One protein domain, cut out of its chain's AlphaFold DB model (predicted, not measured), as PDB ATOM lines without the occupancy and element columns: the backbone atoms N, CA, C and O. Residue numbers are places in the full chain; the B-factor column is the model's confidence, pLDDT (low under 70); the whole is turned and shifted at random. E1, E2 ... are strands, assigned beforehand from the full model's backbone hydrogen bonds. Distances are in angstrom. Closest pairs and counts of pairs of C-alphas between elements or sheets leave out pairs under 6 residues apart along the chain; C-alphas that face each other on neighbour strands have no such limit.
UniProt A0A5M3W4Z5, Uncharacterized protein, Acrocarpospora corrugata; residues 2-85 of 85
ATOM      1  N   ASP A   2     106.115  70.864  24.173       59.34
ATOM      2  CA  ASP A   2     106.453  72.256  24.472       59.34
ATOM      3  C   ASP A   2     107.769  72.506  23.747       59.34
ATOM      4  O   ASP A   2     108.776  71.913  24.131       59.34
ATOM      5  N   GLY A   3     107.734  73.251  22.641       60.44
ATOM      6  CA  GLY A   3     108.830  73.438  21.681       60.44
ATOM      7  C   GLY A   3     110.053  74.178  22.234       60.44
ATOM      8  O   GLY A   3     110.459  75.195  21.692       60.44
ATOM      9  N   GLY A   4     110.653  73.686  23.315       74.06
ATOM     10  CA  GLY A   4     111.909  74.166  23.882       74.06
ATOM     11  C   GLY A   4     111.990  75.682  24.141       74.06
ATOM     12  O   GLY A   4     110.983  76.388  24.191       74.06
ATOM     13  N   PRO A   5     113.200  76.205  24.398       81.50
ATOM     14  CA  PRO A   5     113.391  77.626  24.656       81.50
ATOM     15  C   PRO A   5     113.159  78.462  23.391       81.50
ATOM     16  O   PRO A   5     113.812  78.268  22.365       81.50
ATOM     17  N   LEU A   6     112.256  79.438  23.498       87.62
ATOM     18  CA  LEU A   6     111.923  80.377  22.429       87.62
ATOM     19  C   LEU A   6     112.959  81.505  22.356       87.62
ATOM     20  O   LEU A   6     113.297  82.128  23.363       87.62
ATOM     21  N   THR A   7     113.427  81.794  21.144       88.12
ATOM     22  CA  THR A   7     114.345  82.897  20.848       88.12
ATOM     23  C   THR A   7     113.613  83.998  20.097       88.12
ATOM     24  O   THR A   7     113.051  83.763  19.027       88.12
ATOM     25  N   TYR A   8     113.665  85.214  20.631       89.25
ATOM     26  CA  TYR A   8     112.990  86.388  20.085       89.25
ATOM     27  C   TYR A   8     113.997  87.330  19.429       89.25
ATOM     28  O   TYR A   8     115.021  87.678  20.015       89.25
ATOM     29  N   THR A   9     113.702  87.767  18.206       89.00
ATOM     30  CA  THR A   9     114.570  88.652  17.418       89.00
ATOM     31  C   THR A   9     113.755  89.716  16.696       89.00
ATOM     32  O   THR A   9     112.664  89.444  16.201       89.00
ATOM     33  N   VAL A  10     114.276  90.939  16.611       90.12
ATOM     34  CA  VAL A  10     113.673  91.998  15.789       90.12
ATOM     35  C   VAL A  10     114.171  91.820  14.360       90.12
ATOM     36  O   VAL A  10     115.376  91.818  14.127       90.12
ATOM     37  N   THR A  11     113.262  91.658  13.398       89.69
ATOM     38  CA  THR A  11     113.657  91.421  11.996       89.69
ATOM     39  C   THR A  11     114.064  92.698  11.275       89.69
ATOM     40  O   THR A  11     114.792  92.637  10.291       89.69
ATOM     41  N   ASP A  12     113.575  93.845  11.745       88.12
ATOM     42  CA  ASP A  12     113.900  95.161  11.204       88.12
ATOM     43  C   ASP A  12     114.272  96.115  12.350       88.12
ATOM     44  O   ASP A  12     113.394  96.750  12.945       88.12
ATOM     45  N   PRO A  13     115.562  96.197  12.718       83.75
ATOM     46  CA  PRO A  13     116.007  97.032  13.827       83.75
ATOM     47  C   PRO A  13     115.818  98.530  13.560       83.75
ATOM     48  O   PRO A  13     115.780  99.297  14.514       83.75
ATOM     49  N   ALA A  14     115.636  98.967  12.306       84.62
ATOM     50  CA  ALA A  14     115.332 100.367  12.001       84.62
ATOM     51  C   ALA A  14     113.919 100.775  12.455       84.62
ATOM     52  O   ALA A  14     113.647 101.956  12.661       84.62
ATOM     53  N   LYS A  15     113.023  99.796  12.636       84.38
ATOM     54  CA  LYS A  15     111.685  99.996  13.205       84.38
ATOM     55  C   LYS A  15     111.663  99.912  14.725       84.38
ATOM     56  O   LYS A  15     110.617 100.156  15.323       84.38
ATOM     57  N   LEU A  16     112.790  99.568  15.351       83.00
ATOM     58  CA  LEU A  16     112.915  99.594  16.796       83.00
ATOM     59  C   LEU A  16     113.146 101.048  17.236       83.00
ATOM     60  O   LEU A  16     114.158 101.648  16.868       83.00
ATOM     61  N   PRO A  17     112.221 101.648  17.994       80.38
ATOM     62  CA  PRO A  17     112.394 103.015  18.443       80.38
ATOM     63  C   PRO A  17     113.571 103.143  19.421       80.38
ATOM     64  O   PRO A  17     113.862 102.211  20.179       80.38
ATOM     65  N   PRO A  18     114.239 104.309  19.447       78.44
ATOM     66  CA  PRO A  18     115.339 104.551  20.366       78.44
ATOM     67  C   PRO A  18     114.849 104.427  21.811       78.44
ATOM     68  O   PRO A  18     113.858 105.044  22.198       78.44
ATOM     69  N   GLY A  19     115.547 103.613  22.601       77.00
ATOM     70  CA  GLY A  19     115.187 103.330  23.989       77.00
ATOM     71  C   GLY A  19     114.324 102.084  24.187       77.00
ATOM     72  O   GLY A  19     114.185 101.660  25.329       77.00
ATOM     73  N   LEU A  20     113.800 101.450  23.131       82.50
ATOM     74  CA  LEU A  20     113.183 100.125  23.232       82.50
ATOM     75  C   LEU A  20     114.228  99.039  22.969       82.50
ATOM     76  O   LEU A  20     115.036  99.138  22.051       82.50
ATOM     77  N   THR A  21     114.225  97.984  23.773       84.25
ATOM     78  CA  THR A  21     115.103  96.823  23.612       84.25
ATOM     79  C   THR A  21     114.297  95.547  23.803       84.25
ATOM     80  O   THR A  21     113.567  95.411  24.785       84.25
ATOM     81  N   LEU A  22     114.439  94.608  22.866       83.00
ATOM     82  CA  LEU A  22     113.894  93.257  22.974       83.00
ATOM     83  C   LEU A  22     115.004  92.311  23.440       83.00
ATOM     84  O   LEU A  22     116.012  92.141  22.756       83.00
ATOM     85  N   GLY A  23     114.818  91.705  24.607       81.56
ATOM     86  CA  GLY A  23     115.660  90.626  25.103       81.56
ATOM     87  C   GLY A  23     115.381  89.321  24.359       81.56
ATOM     88  O   GLY A  23     114.258  89.064  23.929       81.56
ATOM     89  N   GLY A  24     116.396  88.460  24.249       76.75
ATOM     90  CA  GLY A  24     116.298  87.188  23.518       76.75
ATOM     91  C   GLY A  24     115.254  86.208  24.065       76.75
ATOM     92  O   GLY A  24     114.846  85.308  23.342       76.75
ATOM     93  N   THR A  25     114.785  86.408  25.299       78.38
ATOM     94  CA  THR A  25     113.709  85.641  25.950       78.38
ATOM     95  C   THR A  25     112.316  86.254  25.768       78.38
ATOM     96  O   THR A  25     111.365  85.799  26.394       78.38
ATOM     97  N   GLY A  26     112.179  87.305  24.952       76.88
ATOM     98  CA  GLY A  26     110.897  87.971  24.688       76.88
ATOM     99  C   GLY A  26     110.594  89.141  25.624       76.88
ATOM    100  O   GLY A  26     109.556  89.786  25.500       76.88
ATOM    101  N   GLN A  27     111.502  89.456  26.548       81.56
ATOM    102  CA  GLN A  27     111.323  90.564  27.480       81.56
ATOM    103  C   GLN A  27     111.534  91.906  26.764       81.56
ATOM    104  O   GLN A  27     112.600  92.158  26.206       81.56
ATOM    105  N   LEU A  28     110.518  92.769  26.769       81.62
ATOM    106  CA  LEU A  28     110.581  94.110  26.187       81.62
ATOM    107  C   LEU A  28     110.864  95.141  27.282       81.62
ATOM    108  O   LEU A  28     110.077  95.293  28.214       81.62
ATOM    109  N   SER A  29     111.962  95.878  27.135       79.56
ATOM    110  CA  SER A  29     112.351  96.973  28.026       79.56
ATOM    111  C   SER A  29     112.313  98.286  27.261       79.56
ATOM    112  O   SER A  29     112.985  98.426  26.242       79.56
ATOM    113  N   ALA A  30     111.537  99.248  27.751       72.69
ATOM    114  CA  ALA A  30     111.416 100.582  27.171       72.69
ATOM    115  C   ALA A  30     111.998 101.632  28.127       72.69
ATOM    116  O   ALA A  30     111.649 101.671  29.306       72.69
ATOM    117  N   ALA A  31     112.877 102.489  27.617       77.69
ATOM    118  CA  ALA A  31     113.297 103.732  28.251       77.69
ATOM    119  C   ALA A  31     112.365 104.887  27.827       77.69
ATOM    120  O   ALA A  31     111.332 104.667  27.194       77.69
ATOM    121  N   ALA A  32     112.717 106.129  28.168       69.38
ATOM    122  CA  ALA A  32     111.989 107.306  27.703       69.38
ATOM    123  C   ALA A  32     111.995 107.366  26.164       69.38
ATOM    124  O   ALA A  32     113.025 107.625  25.544       69.38
ATOM    125  N   MET A  33     110.836 107.101  25.565       75.81
ATOM    126  CA  MET A  33     110.608 107.099  24.123       75.81
ATOM    127  C   MET A  33     109.786 108.335  23.727       75.81
ATOM    128  O   MET A  33     108.942 108.770  24.517       75.81
ATOM    129  N   PRO A  34     109.981 108.891  22.515       71.75
ATOM    130  CA  PRO A  34     109.105 109.936  21.987       71.75
ATOM    131  C   PRO A  34     107.661 109.436  21.903       71.75
ATOM    132  O   PRO A  34     107.441 108.229  21.798       71.75
ATOM    133  N   GLU A  35     106.676 110.335  21.918       78.06
ATOM    134  CA  GLU A  35     105.300 109.945  21.591       78.06
ATOM    135  C   GLU A  35     105.201 109.453  20.146       78.06
ATOM    136  O   GLU A  35     105.820 110.003  19.232       78.06
ATOM    137  N   GLY A  36     104.414 108.405  19.939       78.75
ATOM    138  CA  GLY A  36     104.244 107.810  18.630       78.75
ATOM    139  C   GLY A  36     103.712 106.387  18.685       78.75
ATOM    140  O   GLY A  36     103.611 105.754  19.733       78.75
ATOM    141  N   VAL A  37     103.366 105.876  17.510       83.62
ATOM    142  CA  VAL A  37     103.020 104.470  17.315       83.62
ATOM    143  C   VAL A  37     104.132 103.835  16.496       83.62
ATOM    144  O   VAL A  37     104.444 104.303  15.402       83.62
ATOM    145  N   TYR A  38     104.719 102.772  17.030       84.50
ATOM    146  CA  TYR A  38     105.839 102.052  16.444       84.50
ATOM    147  C   TYR A  38     105.433 100.608  16.171       84.50
ATOM    148  O   TYR A  38     105.054  99.877  17.084       84.50
ATOM    149  N   ASP A  39     105.532 100.196  14.913       89.69
ATOM    150  CA  ASP A  39     105.285  98.819  14.495       89.69
ATOM    151  C   ASP A  39     106.616  98.066  14.418       89.69
ATOM    152  O   ASP A  39     107.375  98.224  13.462       89.69
ATOM    153  N   VAL A  40     106.896  97.247  15.432       88.81
ATOM    154  CA  VAL A  40     108.140  96.481  15.562       88.81
ATOM    155  C   VAL A  40     107.909  95.059  15.049       88.81
ATOM    156  O   VAL A  40     107.165  94.299  15.673       88.81
ATOM    157  N   PRO A  41     108.520  94.652  13.925       90.88
ATOM    158  CA  PRO A  41     108.402  93.285  13.450       90.88
ATOM    159  C   PRO A  41     109.334  92.370  14.255       90.88
ATOM    160  O   PRO A  41     110.541  92.609  14.364       90.88
ATOM    161  N   VAL A  42     108.760  91.319  14.830       90.44
ATOM    162  CA  VAL A  42     109.442  90.357  15.695       90.44
ATOM    163  C   VAL A  42     109.319  88.969  15.087       90.44
ATOM    164  O   VAL A  42     108.258  88.572  14.608       90.44
ATOM    165  N   LYS A  43     110.411  88.215  15.124       91.19
ATOM    166  CA  LYS A  43     110.467  86.802  14.776       91.19
ATOM    167  C   LYS A  43     110.816  85.999  16.017       91.19
ATOM    168  O   LYS A  43     111.796  86.299  16.699       91.19
ATOM    169  N   VAL A  44     110.015  84.977  16.266       90.38
ATOM    170  CA  VAL A  44     110.194  84.012  17.345       90.38
ATOM    171  C   VAL A  44     110.545  82.681  16.710       90.38
ATOM    172  O   VAL A  44     109.881  82.276  15.760       90.38
ATOM    173  N   CYS A  45     111.588  82.024  17.196       88.94
ATOM    174  CA  CYS A  45     111.953  80.676  16.777       88.94
ATOM    175  C   CYS A  45     112.034  79.765  17.994       88.94
ATOM    176  O   CYS A  45     112.543  80.183  19.033       88.94
ATOM    177  N   ASP A  46     111.562  78.535  17.854       88.50
ATOM    178  CA  ASP A  46     111.818  77.482  18.826       88.50
ATOM    179  C   ASP A  46     113.200  76.836  18.618       88.50
ATOM    180  O   ASP A  46     113.930  77.133  17.666       88.50
ATOM    181  N   SER A  47     113.572  75.940  19.532       83.88
ATOM    182  CA  SER A  47     114.813  75.167  19.432       83.88
ATOM    183  C   SER A  47     114.783  74.076  18.357       83.88
ATOM    184  O   SER A  47     115.829  73.524  18.027       83.88
ATOM    185  N   GLU A  48     113.603  73.741  17.835       84.69
ATOM    186  CA  GLU A  48     113.408  72.733  16.785       84.69
ATOM    187  C   GLU A  48     113.517  73.346  15.373       84.69
ATOM    188  O   GLU A  48     113.565  72.624  14.377       84.69
ATOM    189  N   GLY A  49     113.640  74.676  15.284       81.94
ATOM    190  CA  GLY A  49     113.823  75.435  14.051       81.94
ATOM    191  C   GLY A  49     112.525  75.963  13.434       81.94
ATOM    192  O   GLY A  49     112.582  76.589  12.371       81.94
ATOM    193  N   ALA A  50     111.368  75.761  14.070       88.31
ATOM    194  CA  ALA A  50     110.133  76.398  13.644       88.31
ATOM    195  C   ALA A  50     110.143  77.866  14.074       88.31
ATOM    196  O   ALA A  50     110.458  78.213  15.211       88.31
ATOM    197  N   CYS A  51     109.797  78.752  13.141       89.19
ATOM    198  CA  CYS A  51     109.767  80.182  13.397       89.19
ATOM    199  C   CYS A  51     108.424  80.786  12.998       89.19
ATOM    200  O   CYS A  51     107.902  80.506  11.920       89.19
ATOM    201  N   ALA A  52     107.930  81.700  13.825       90.06
ATOM    202  CA  ALA A  52     106.788  82.555  13.546       90.06
ATOM    203  C   ALA A  52     107.239  84.019  13.492       90.06
ATOM    204  O   ALA A  52     108.131  84.438  14.230       90.06
ATOM    205  N   ALA A  53     106.627  84.811  12.616       89.31
ATOM    206  CA  ALA A  53     106.850  86.249  12.548       89.31
ATOM    207  C   ALA A  53     105.547  86.990  12.846       89.31
ATOM    208  O   ALA A  53     104.473  86.582  12.405       89.31
ATOM    209  N   GLY A  54     105.657  88.087  13.583       89.38
ATOM    210  CA  GLY A  54     104.549  88.948  13.962       89.38
ATOM    211  C   GLY A  54     104.979  90.407  14.009       89.38
ATOM    212  O   GLY A  54     106.155  90.738  13.886       89.38
ATOM    213  N   THR A  55     104.011  91.303  14.163       86.50
ATOM    214  CA  THR A  55     104.278  92.729  14.376       86.50
ATOM    215  C   THR A  55     103.714  93.133  15.725       86.50
ATOM    216  O   THR A  55     102.532  92.931  15.989       86.50
ATOM    217  N   VAL A  56     104.567  93.697  16.573       85.12
ATOM    218  CA  VAL A  56     104.192  94.255  17.869       85.12
ATOM    219  C   VAL A  56     104.017  95.755  17.696       85.12
ATOM    220  O   VAL A  56     104.956  96.458  17.328       85.12
ATOM    221  N   ARG A  57     102.810  96.250  17.971       83.12
ATOM    222  CA  ARG A  57     102.517  97.683  17.942       83.12
ATOM    223  C   ARG A  57     102.736  98.281  19.326       83.12
ATOM    224  O   ARG A  57     101.980  98.003  20.253       83.12
ATOM    225  N   VAL A  58     103.749  99.127  19.453       80.94
ATOM    226  CA  VAL A  58     104.049  99.877  20.673       80.94
ATOM    227  C   VAL A  58     103.522 101.289  20.503       80.94
ATOM    228  O   VAL A  58     103.942 102.007  19.602       80.94
ATOM    229  N   SER A  59     102.584 101.688  21.356       77.44
ATOM    230  CA  SER A  59     102.064 103.055  21.371       77.44
ATOM    231  C   SER A  59     102.614 103.767  22.592       77.44
ATOM    232  O   SER A  59     102.320 103.384  23.724       77.44
ATOM    233  N   THR A  60     103.432 104.783  22.362       74.50
ATOM    234  CA  THR A  60     103.893 105.693  23.398       74.50
ATOM    235  C   THR A  60     103.086 106.963  23.307       74.50
ATOM    236  O   THR A  60     102.955 107.610  22.270       74.50
ATOM    237  N   TYR A  61     102.523 107.316  24.440       66.81
ATOM    238  CA  TYR A  61     101.868 108.590  24.623       66.81
ATOM    239  C   TYR A  61     102.843 109.466  25.386       66.81
ATOM    240  O   TYR A  61     103.664 108.944  26.146       66.81
ATOM    241  N   LEU A  62     102.747 110.782  25.213       59.62
ATOM    242  CA  LEU A  62     103.412 111.706  26.115       59.62
ATOM    243  C   LEU A  62     102.927 111.392  27.541       59.62
ATOM    244  O   LEU A  62     101.831 111.774  27.954       59.62
ATOM    245  N   ALA A  63     103.722 110.637  28.296       53.81
ATOM    246  CA  ALA A  63     103.573 110.600  29.731       53.81
ATOM    247  C   ALA A  63     104.069 111.964  30.191       53.81
ATOM    248  O   ALA A  63     105.210 112.335  29.920       53.81
ATOM    249  N   CYS A  64     103.217 112.735  30.854       47.66
ATOM    250  CA  CYS A  64     103.689 113.872  31.631       47.66
ATOM    251  C   CYS A  64     104.620 113.356  32.723       47.66
ATOM    252  O   CYS A  64     104.213 113.070  33.847       47.66
ATOM    253  N   ALA A  65     105.896 113.251  32.382       49.41
ATOM    254  CA  ALA A  65     106.991 113.233  33.324       49.41
ATOM    255  C   ALA A  65     107.224 114.673  33.807       49.41
ATOM    256  O   ALA A  65     108.253 115.272  33.541       49.41
ATOM    257  N   ASP A  66     106.188 115.230  34.429       49.75
ATOM    258  CA  ASP A  66     106.149 116.419  35.275       49.75
ATOM    259  C   ASP A  66     104.702 116.399  35.815       49.75
ATOM    260  O   ASP A  66     103.741 116.399  35.050       49.75
ATOM    261  N   LEU A  67     104.400 116.275  37.103       44.50
ATOM    262  CA  LEU A  67     105.012 116.940  38.237       44.50
ATOM    263  C   LEU A  67     104.242 116.476  39.487       44.50
ATOM    264  O   LEU A  67     103.099 116.012  39.384       44.50
ATOM    265  N   GLY A  68     104.788 116.699  40.677       49.50
ATOM    266  CA  GLY A  68     103.986 116.793  41.895       49.50
ATOM    267  C   GLY A  68     102.922 117.897  41.799       49.50
ATOM    268  O   GLY A  68     103.090 118.953  42.396       49.50
ATOM    269  N   ASN A  69     101.809 117.591  41.121       54.59
ATOM    270  CA  ASN A  69     100.578 118.350  40.889       54.59
ATOM    271  C   ASN A  69     100.332 118.844  39.448       54.59
ATOM    272  O   ASN A  69     100.846 119.866  39.017       54.59
ATOM    273  N   LYS A  70      99.295 118.217  38.867       56.25
ATOM    274  CA  LYS A  70      98.143 118.822  38.160       56.25
ATOM    275  C   LYS A  70      98.247 119.014  36.634       56.25
ATOM    276  O   LYS A  70      98.684 120.048  36.150       56.25
ATOM    277  N   ARG A  71      97.521 118.107  35.951       57.91
ATOM    278  CA  ARG A  71      96.825 118.227  34.643       57.91
ATOM    279  C   ARG A  71      97.506 117.611  33.408       57.91
ATOM    280  O   ARG A  71      97.628 118.269  32.387       57.91
ATOM    281  N   CYS A  72      97.719 116.296  33.421       49.28
ATOM    282  CA  CYS A  72      97.514 115.493  32.208       49.28
ATOM    283  C   CYS A  72      96.076 114.999  32.170       49.28
ATOM    284  O   CYS A  72      95.694 114.118  32.938       49.28
ATOM    285  N   ARG A  73      95.250 115.581  31.306       58.16
ATOM    286  CA  ARG A  73      93.824 115.247  31.218       58.16
ATOM    287  C   ARG A  73      93.507 114.182  30.161       58.16
ATOM    288  O   ARG A  73      92.371 114.134  29.714       58.16
ATOM    289  N   HIS A  74      94.457 113.322  29.792       43.16
ATOM    290  CA  HIS A  74      94.156 112.130  28.995       43.16
ATOM    291  C   HIS A  74      95.084 110.956  29.327       43.16
ATOM    292  O   HIS A  74      96.090 110.726  28.677       43.16
ATOM    293  N   LEU A  75      94.706 110.262  30.406       53.81
ATOM    294  CA  LEU A  75      94.651 108.801  30.532       53.81
ATOM    295  C   LEU A  75      95.687 108.001  29.715       53.81
ATOM    296  O   LEU A  75      95.407 107.612  28.585       53.81
ATOM    297  N   SER A  76      96.792 107.622  30.354       47.81
ATOM    298  CA  SER A  76      97.640 106.512  29.900       47.81
ATOM    299  C   SER A  76      97.661 105.462  31.008       47.81
ATOM    300  O   SER A  76      98.383 105.597  31.994       47.81
ATOM    301  N   ALA A  77      96.794 104.456  30.890       47.72
ATOM    302  CA  ALA A  77      96.840 103.269  31.736       47.72
ATOM    303  C   ALA A  77      98.105 102.447  31.412       47.72
ATOM    304  O   ALA A  77      98.586 102.503  30.276       47.72
ATOM    305  N   PRO A  78      98.657 101.683  32.372       44.25
ATOM    306  CA  PRO A  78      99.802 100.825  32.106       44.25
ATOM    307  C   PRO A  78      99.413  99.745  31.090       44.25
ATOM    308  O   PRO A  78      98.314  99.188  31.163       44.25
ATOM    309  N   VAL A  79     100.323  99.444  30.157       45.47
ATOM    310  CA  VAL A  79     100.257  98.242  29.314       45.47
ATOM    311  C   VAL A  79     100.053  97.055  30.251       45.47
ATOM    312  O   VAL A  79     100.945  96.684  31.009       45.47
ATOM    313  N   THR A  80      98.836  96.514  30.266       38.38
ATOM    314  CA  THR A  80      98.545  95.285  30.999       38.38
ATOM    315  C   THR A  80      99.222  94.172  30.217       38.38
ATOM    316  O   THR A  80      98.914  93.973  29.043       38.38
ATOM    317  N   ALA A  81     100.201  93.523  30.847       41.47
ATOM    318  CA  ALA A  81     100.856  92.344  30.308       41.47
ATOM    319  C   ALA A  81      99.795  91.335  29.844       41.47
ATOM    320  O   ALA A  81      98.813  91.087  30.547       41.47
ATOM    321  N   VAL A  82      99.986  90.800  28.640       50.69
ATOM    322  CA  VAL A  82      99.145  89.747  28.068       50.69
ATOM    323  C   VAL A  82      99.201  88.542  29.017       50.69
ATOM    324  O   VAL A  82     100.307  88.093  29.317       50.69
ATOM    325  N   PRO A  83      98.070  88.028  29.533       40.97
ATOM    326  CA  PRO A  83      98.089  86.784  30.285       40.97
ATOM    327  C   PRO A  83      98.338  85.636  29.303       40.97
ATOM    328  O   PRO A  83      97.552  85.436  28.378       40.97
ATOM    329  N   GLU A  84      99.440  84.910  29.490       44.69
ATOM    330  CA  GLU A  84      99.611  83.602  28.860       44.69
ATOM    331  C   GLU A  84      98.535  82.660  29.410       44.69
ATOM    332  O   GLU A  84      98.368  82.531  30.628       44.69
ATOM    333  N   GLY A  85      97.774  82.064  28.498       50.22
ATOM    334  CA  GLY A  85      96.782  81.027  28.753       50.22
ATOM    335  C   GLY A  85      96.978  79.887  27.773       50.22
ATOM    336  O   GLY A  85      97.440  80.171  26.644       50.22
TER     337      GLY A  85
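AT A GLANCE: This is residues 2 to 85 of the 85 residues of an uncharacterized protein of Acrocarpospora corrugata (UniProt A0A5M3W4Z5). In a model with little regular structure, the long hairpin E4 and E5, with short E1 beside E4, makes a twisted sheet; the small hairpin E2 and E3 stands apart from E4 and E5, and the tail, residues 61 to 85, runs out and folds back. The 84 printed residues hold five named strands, 30 residues, all strand, in antiparallel sheets E1 - E4 - E5 and E2 - E3. The whole is loose, radius of gyration of the C-alphas 15.8 A, spanning 53 by 31 by 16 A.

IN THESE COORDINATES: Find C-alpha 7 at (114.345, 82.897, 20.848), where E1, residues 7 to 10, begins. Then read E2, 20 to 22, E3, 28 to 30, E4, 36 to 45, 28.3 A long, and E5, 51 to 60, 28.0 A, ending at (103.893, 105.693, 23.398).

HOW THE PARTS SIT: Look across E4 for pairs within hydrogen-bond range: N 38 and O 58 of E5, 2.8 A; O 43 and N 9 of E1, 2.8 A. In E2 and E3, N 21 and O 29 are 2.8 A apart.

THE WHOLE: The printed part has no cut and no long link between named strands. Residues 61 to 85 are under pLDDT 70.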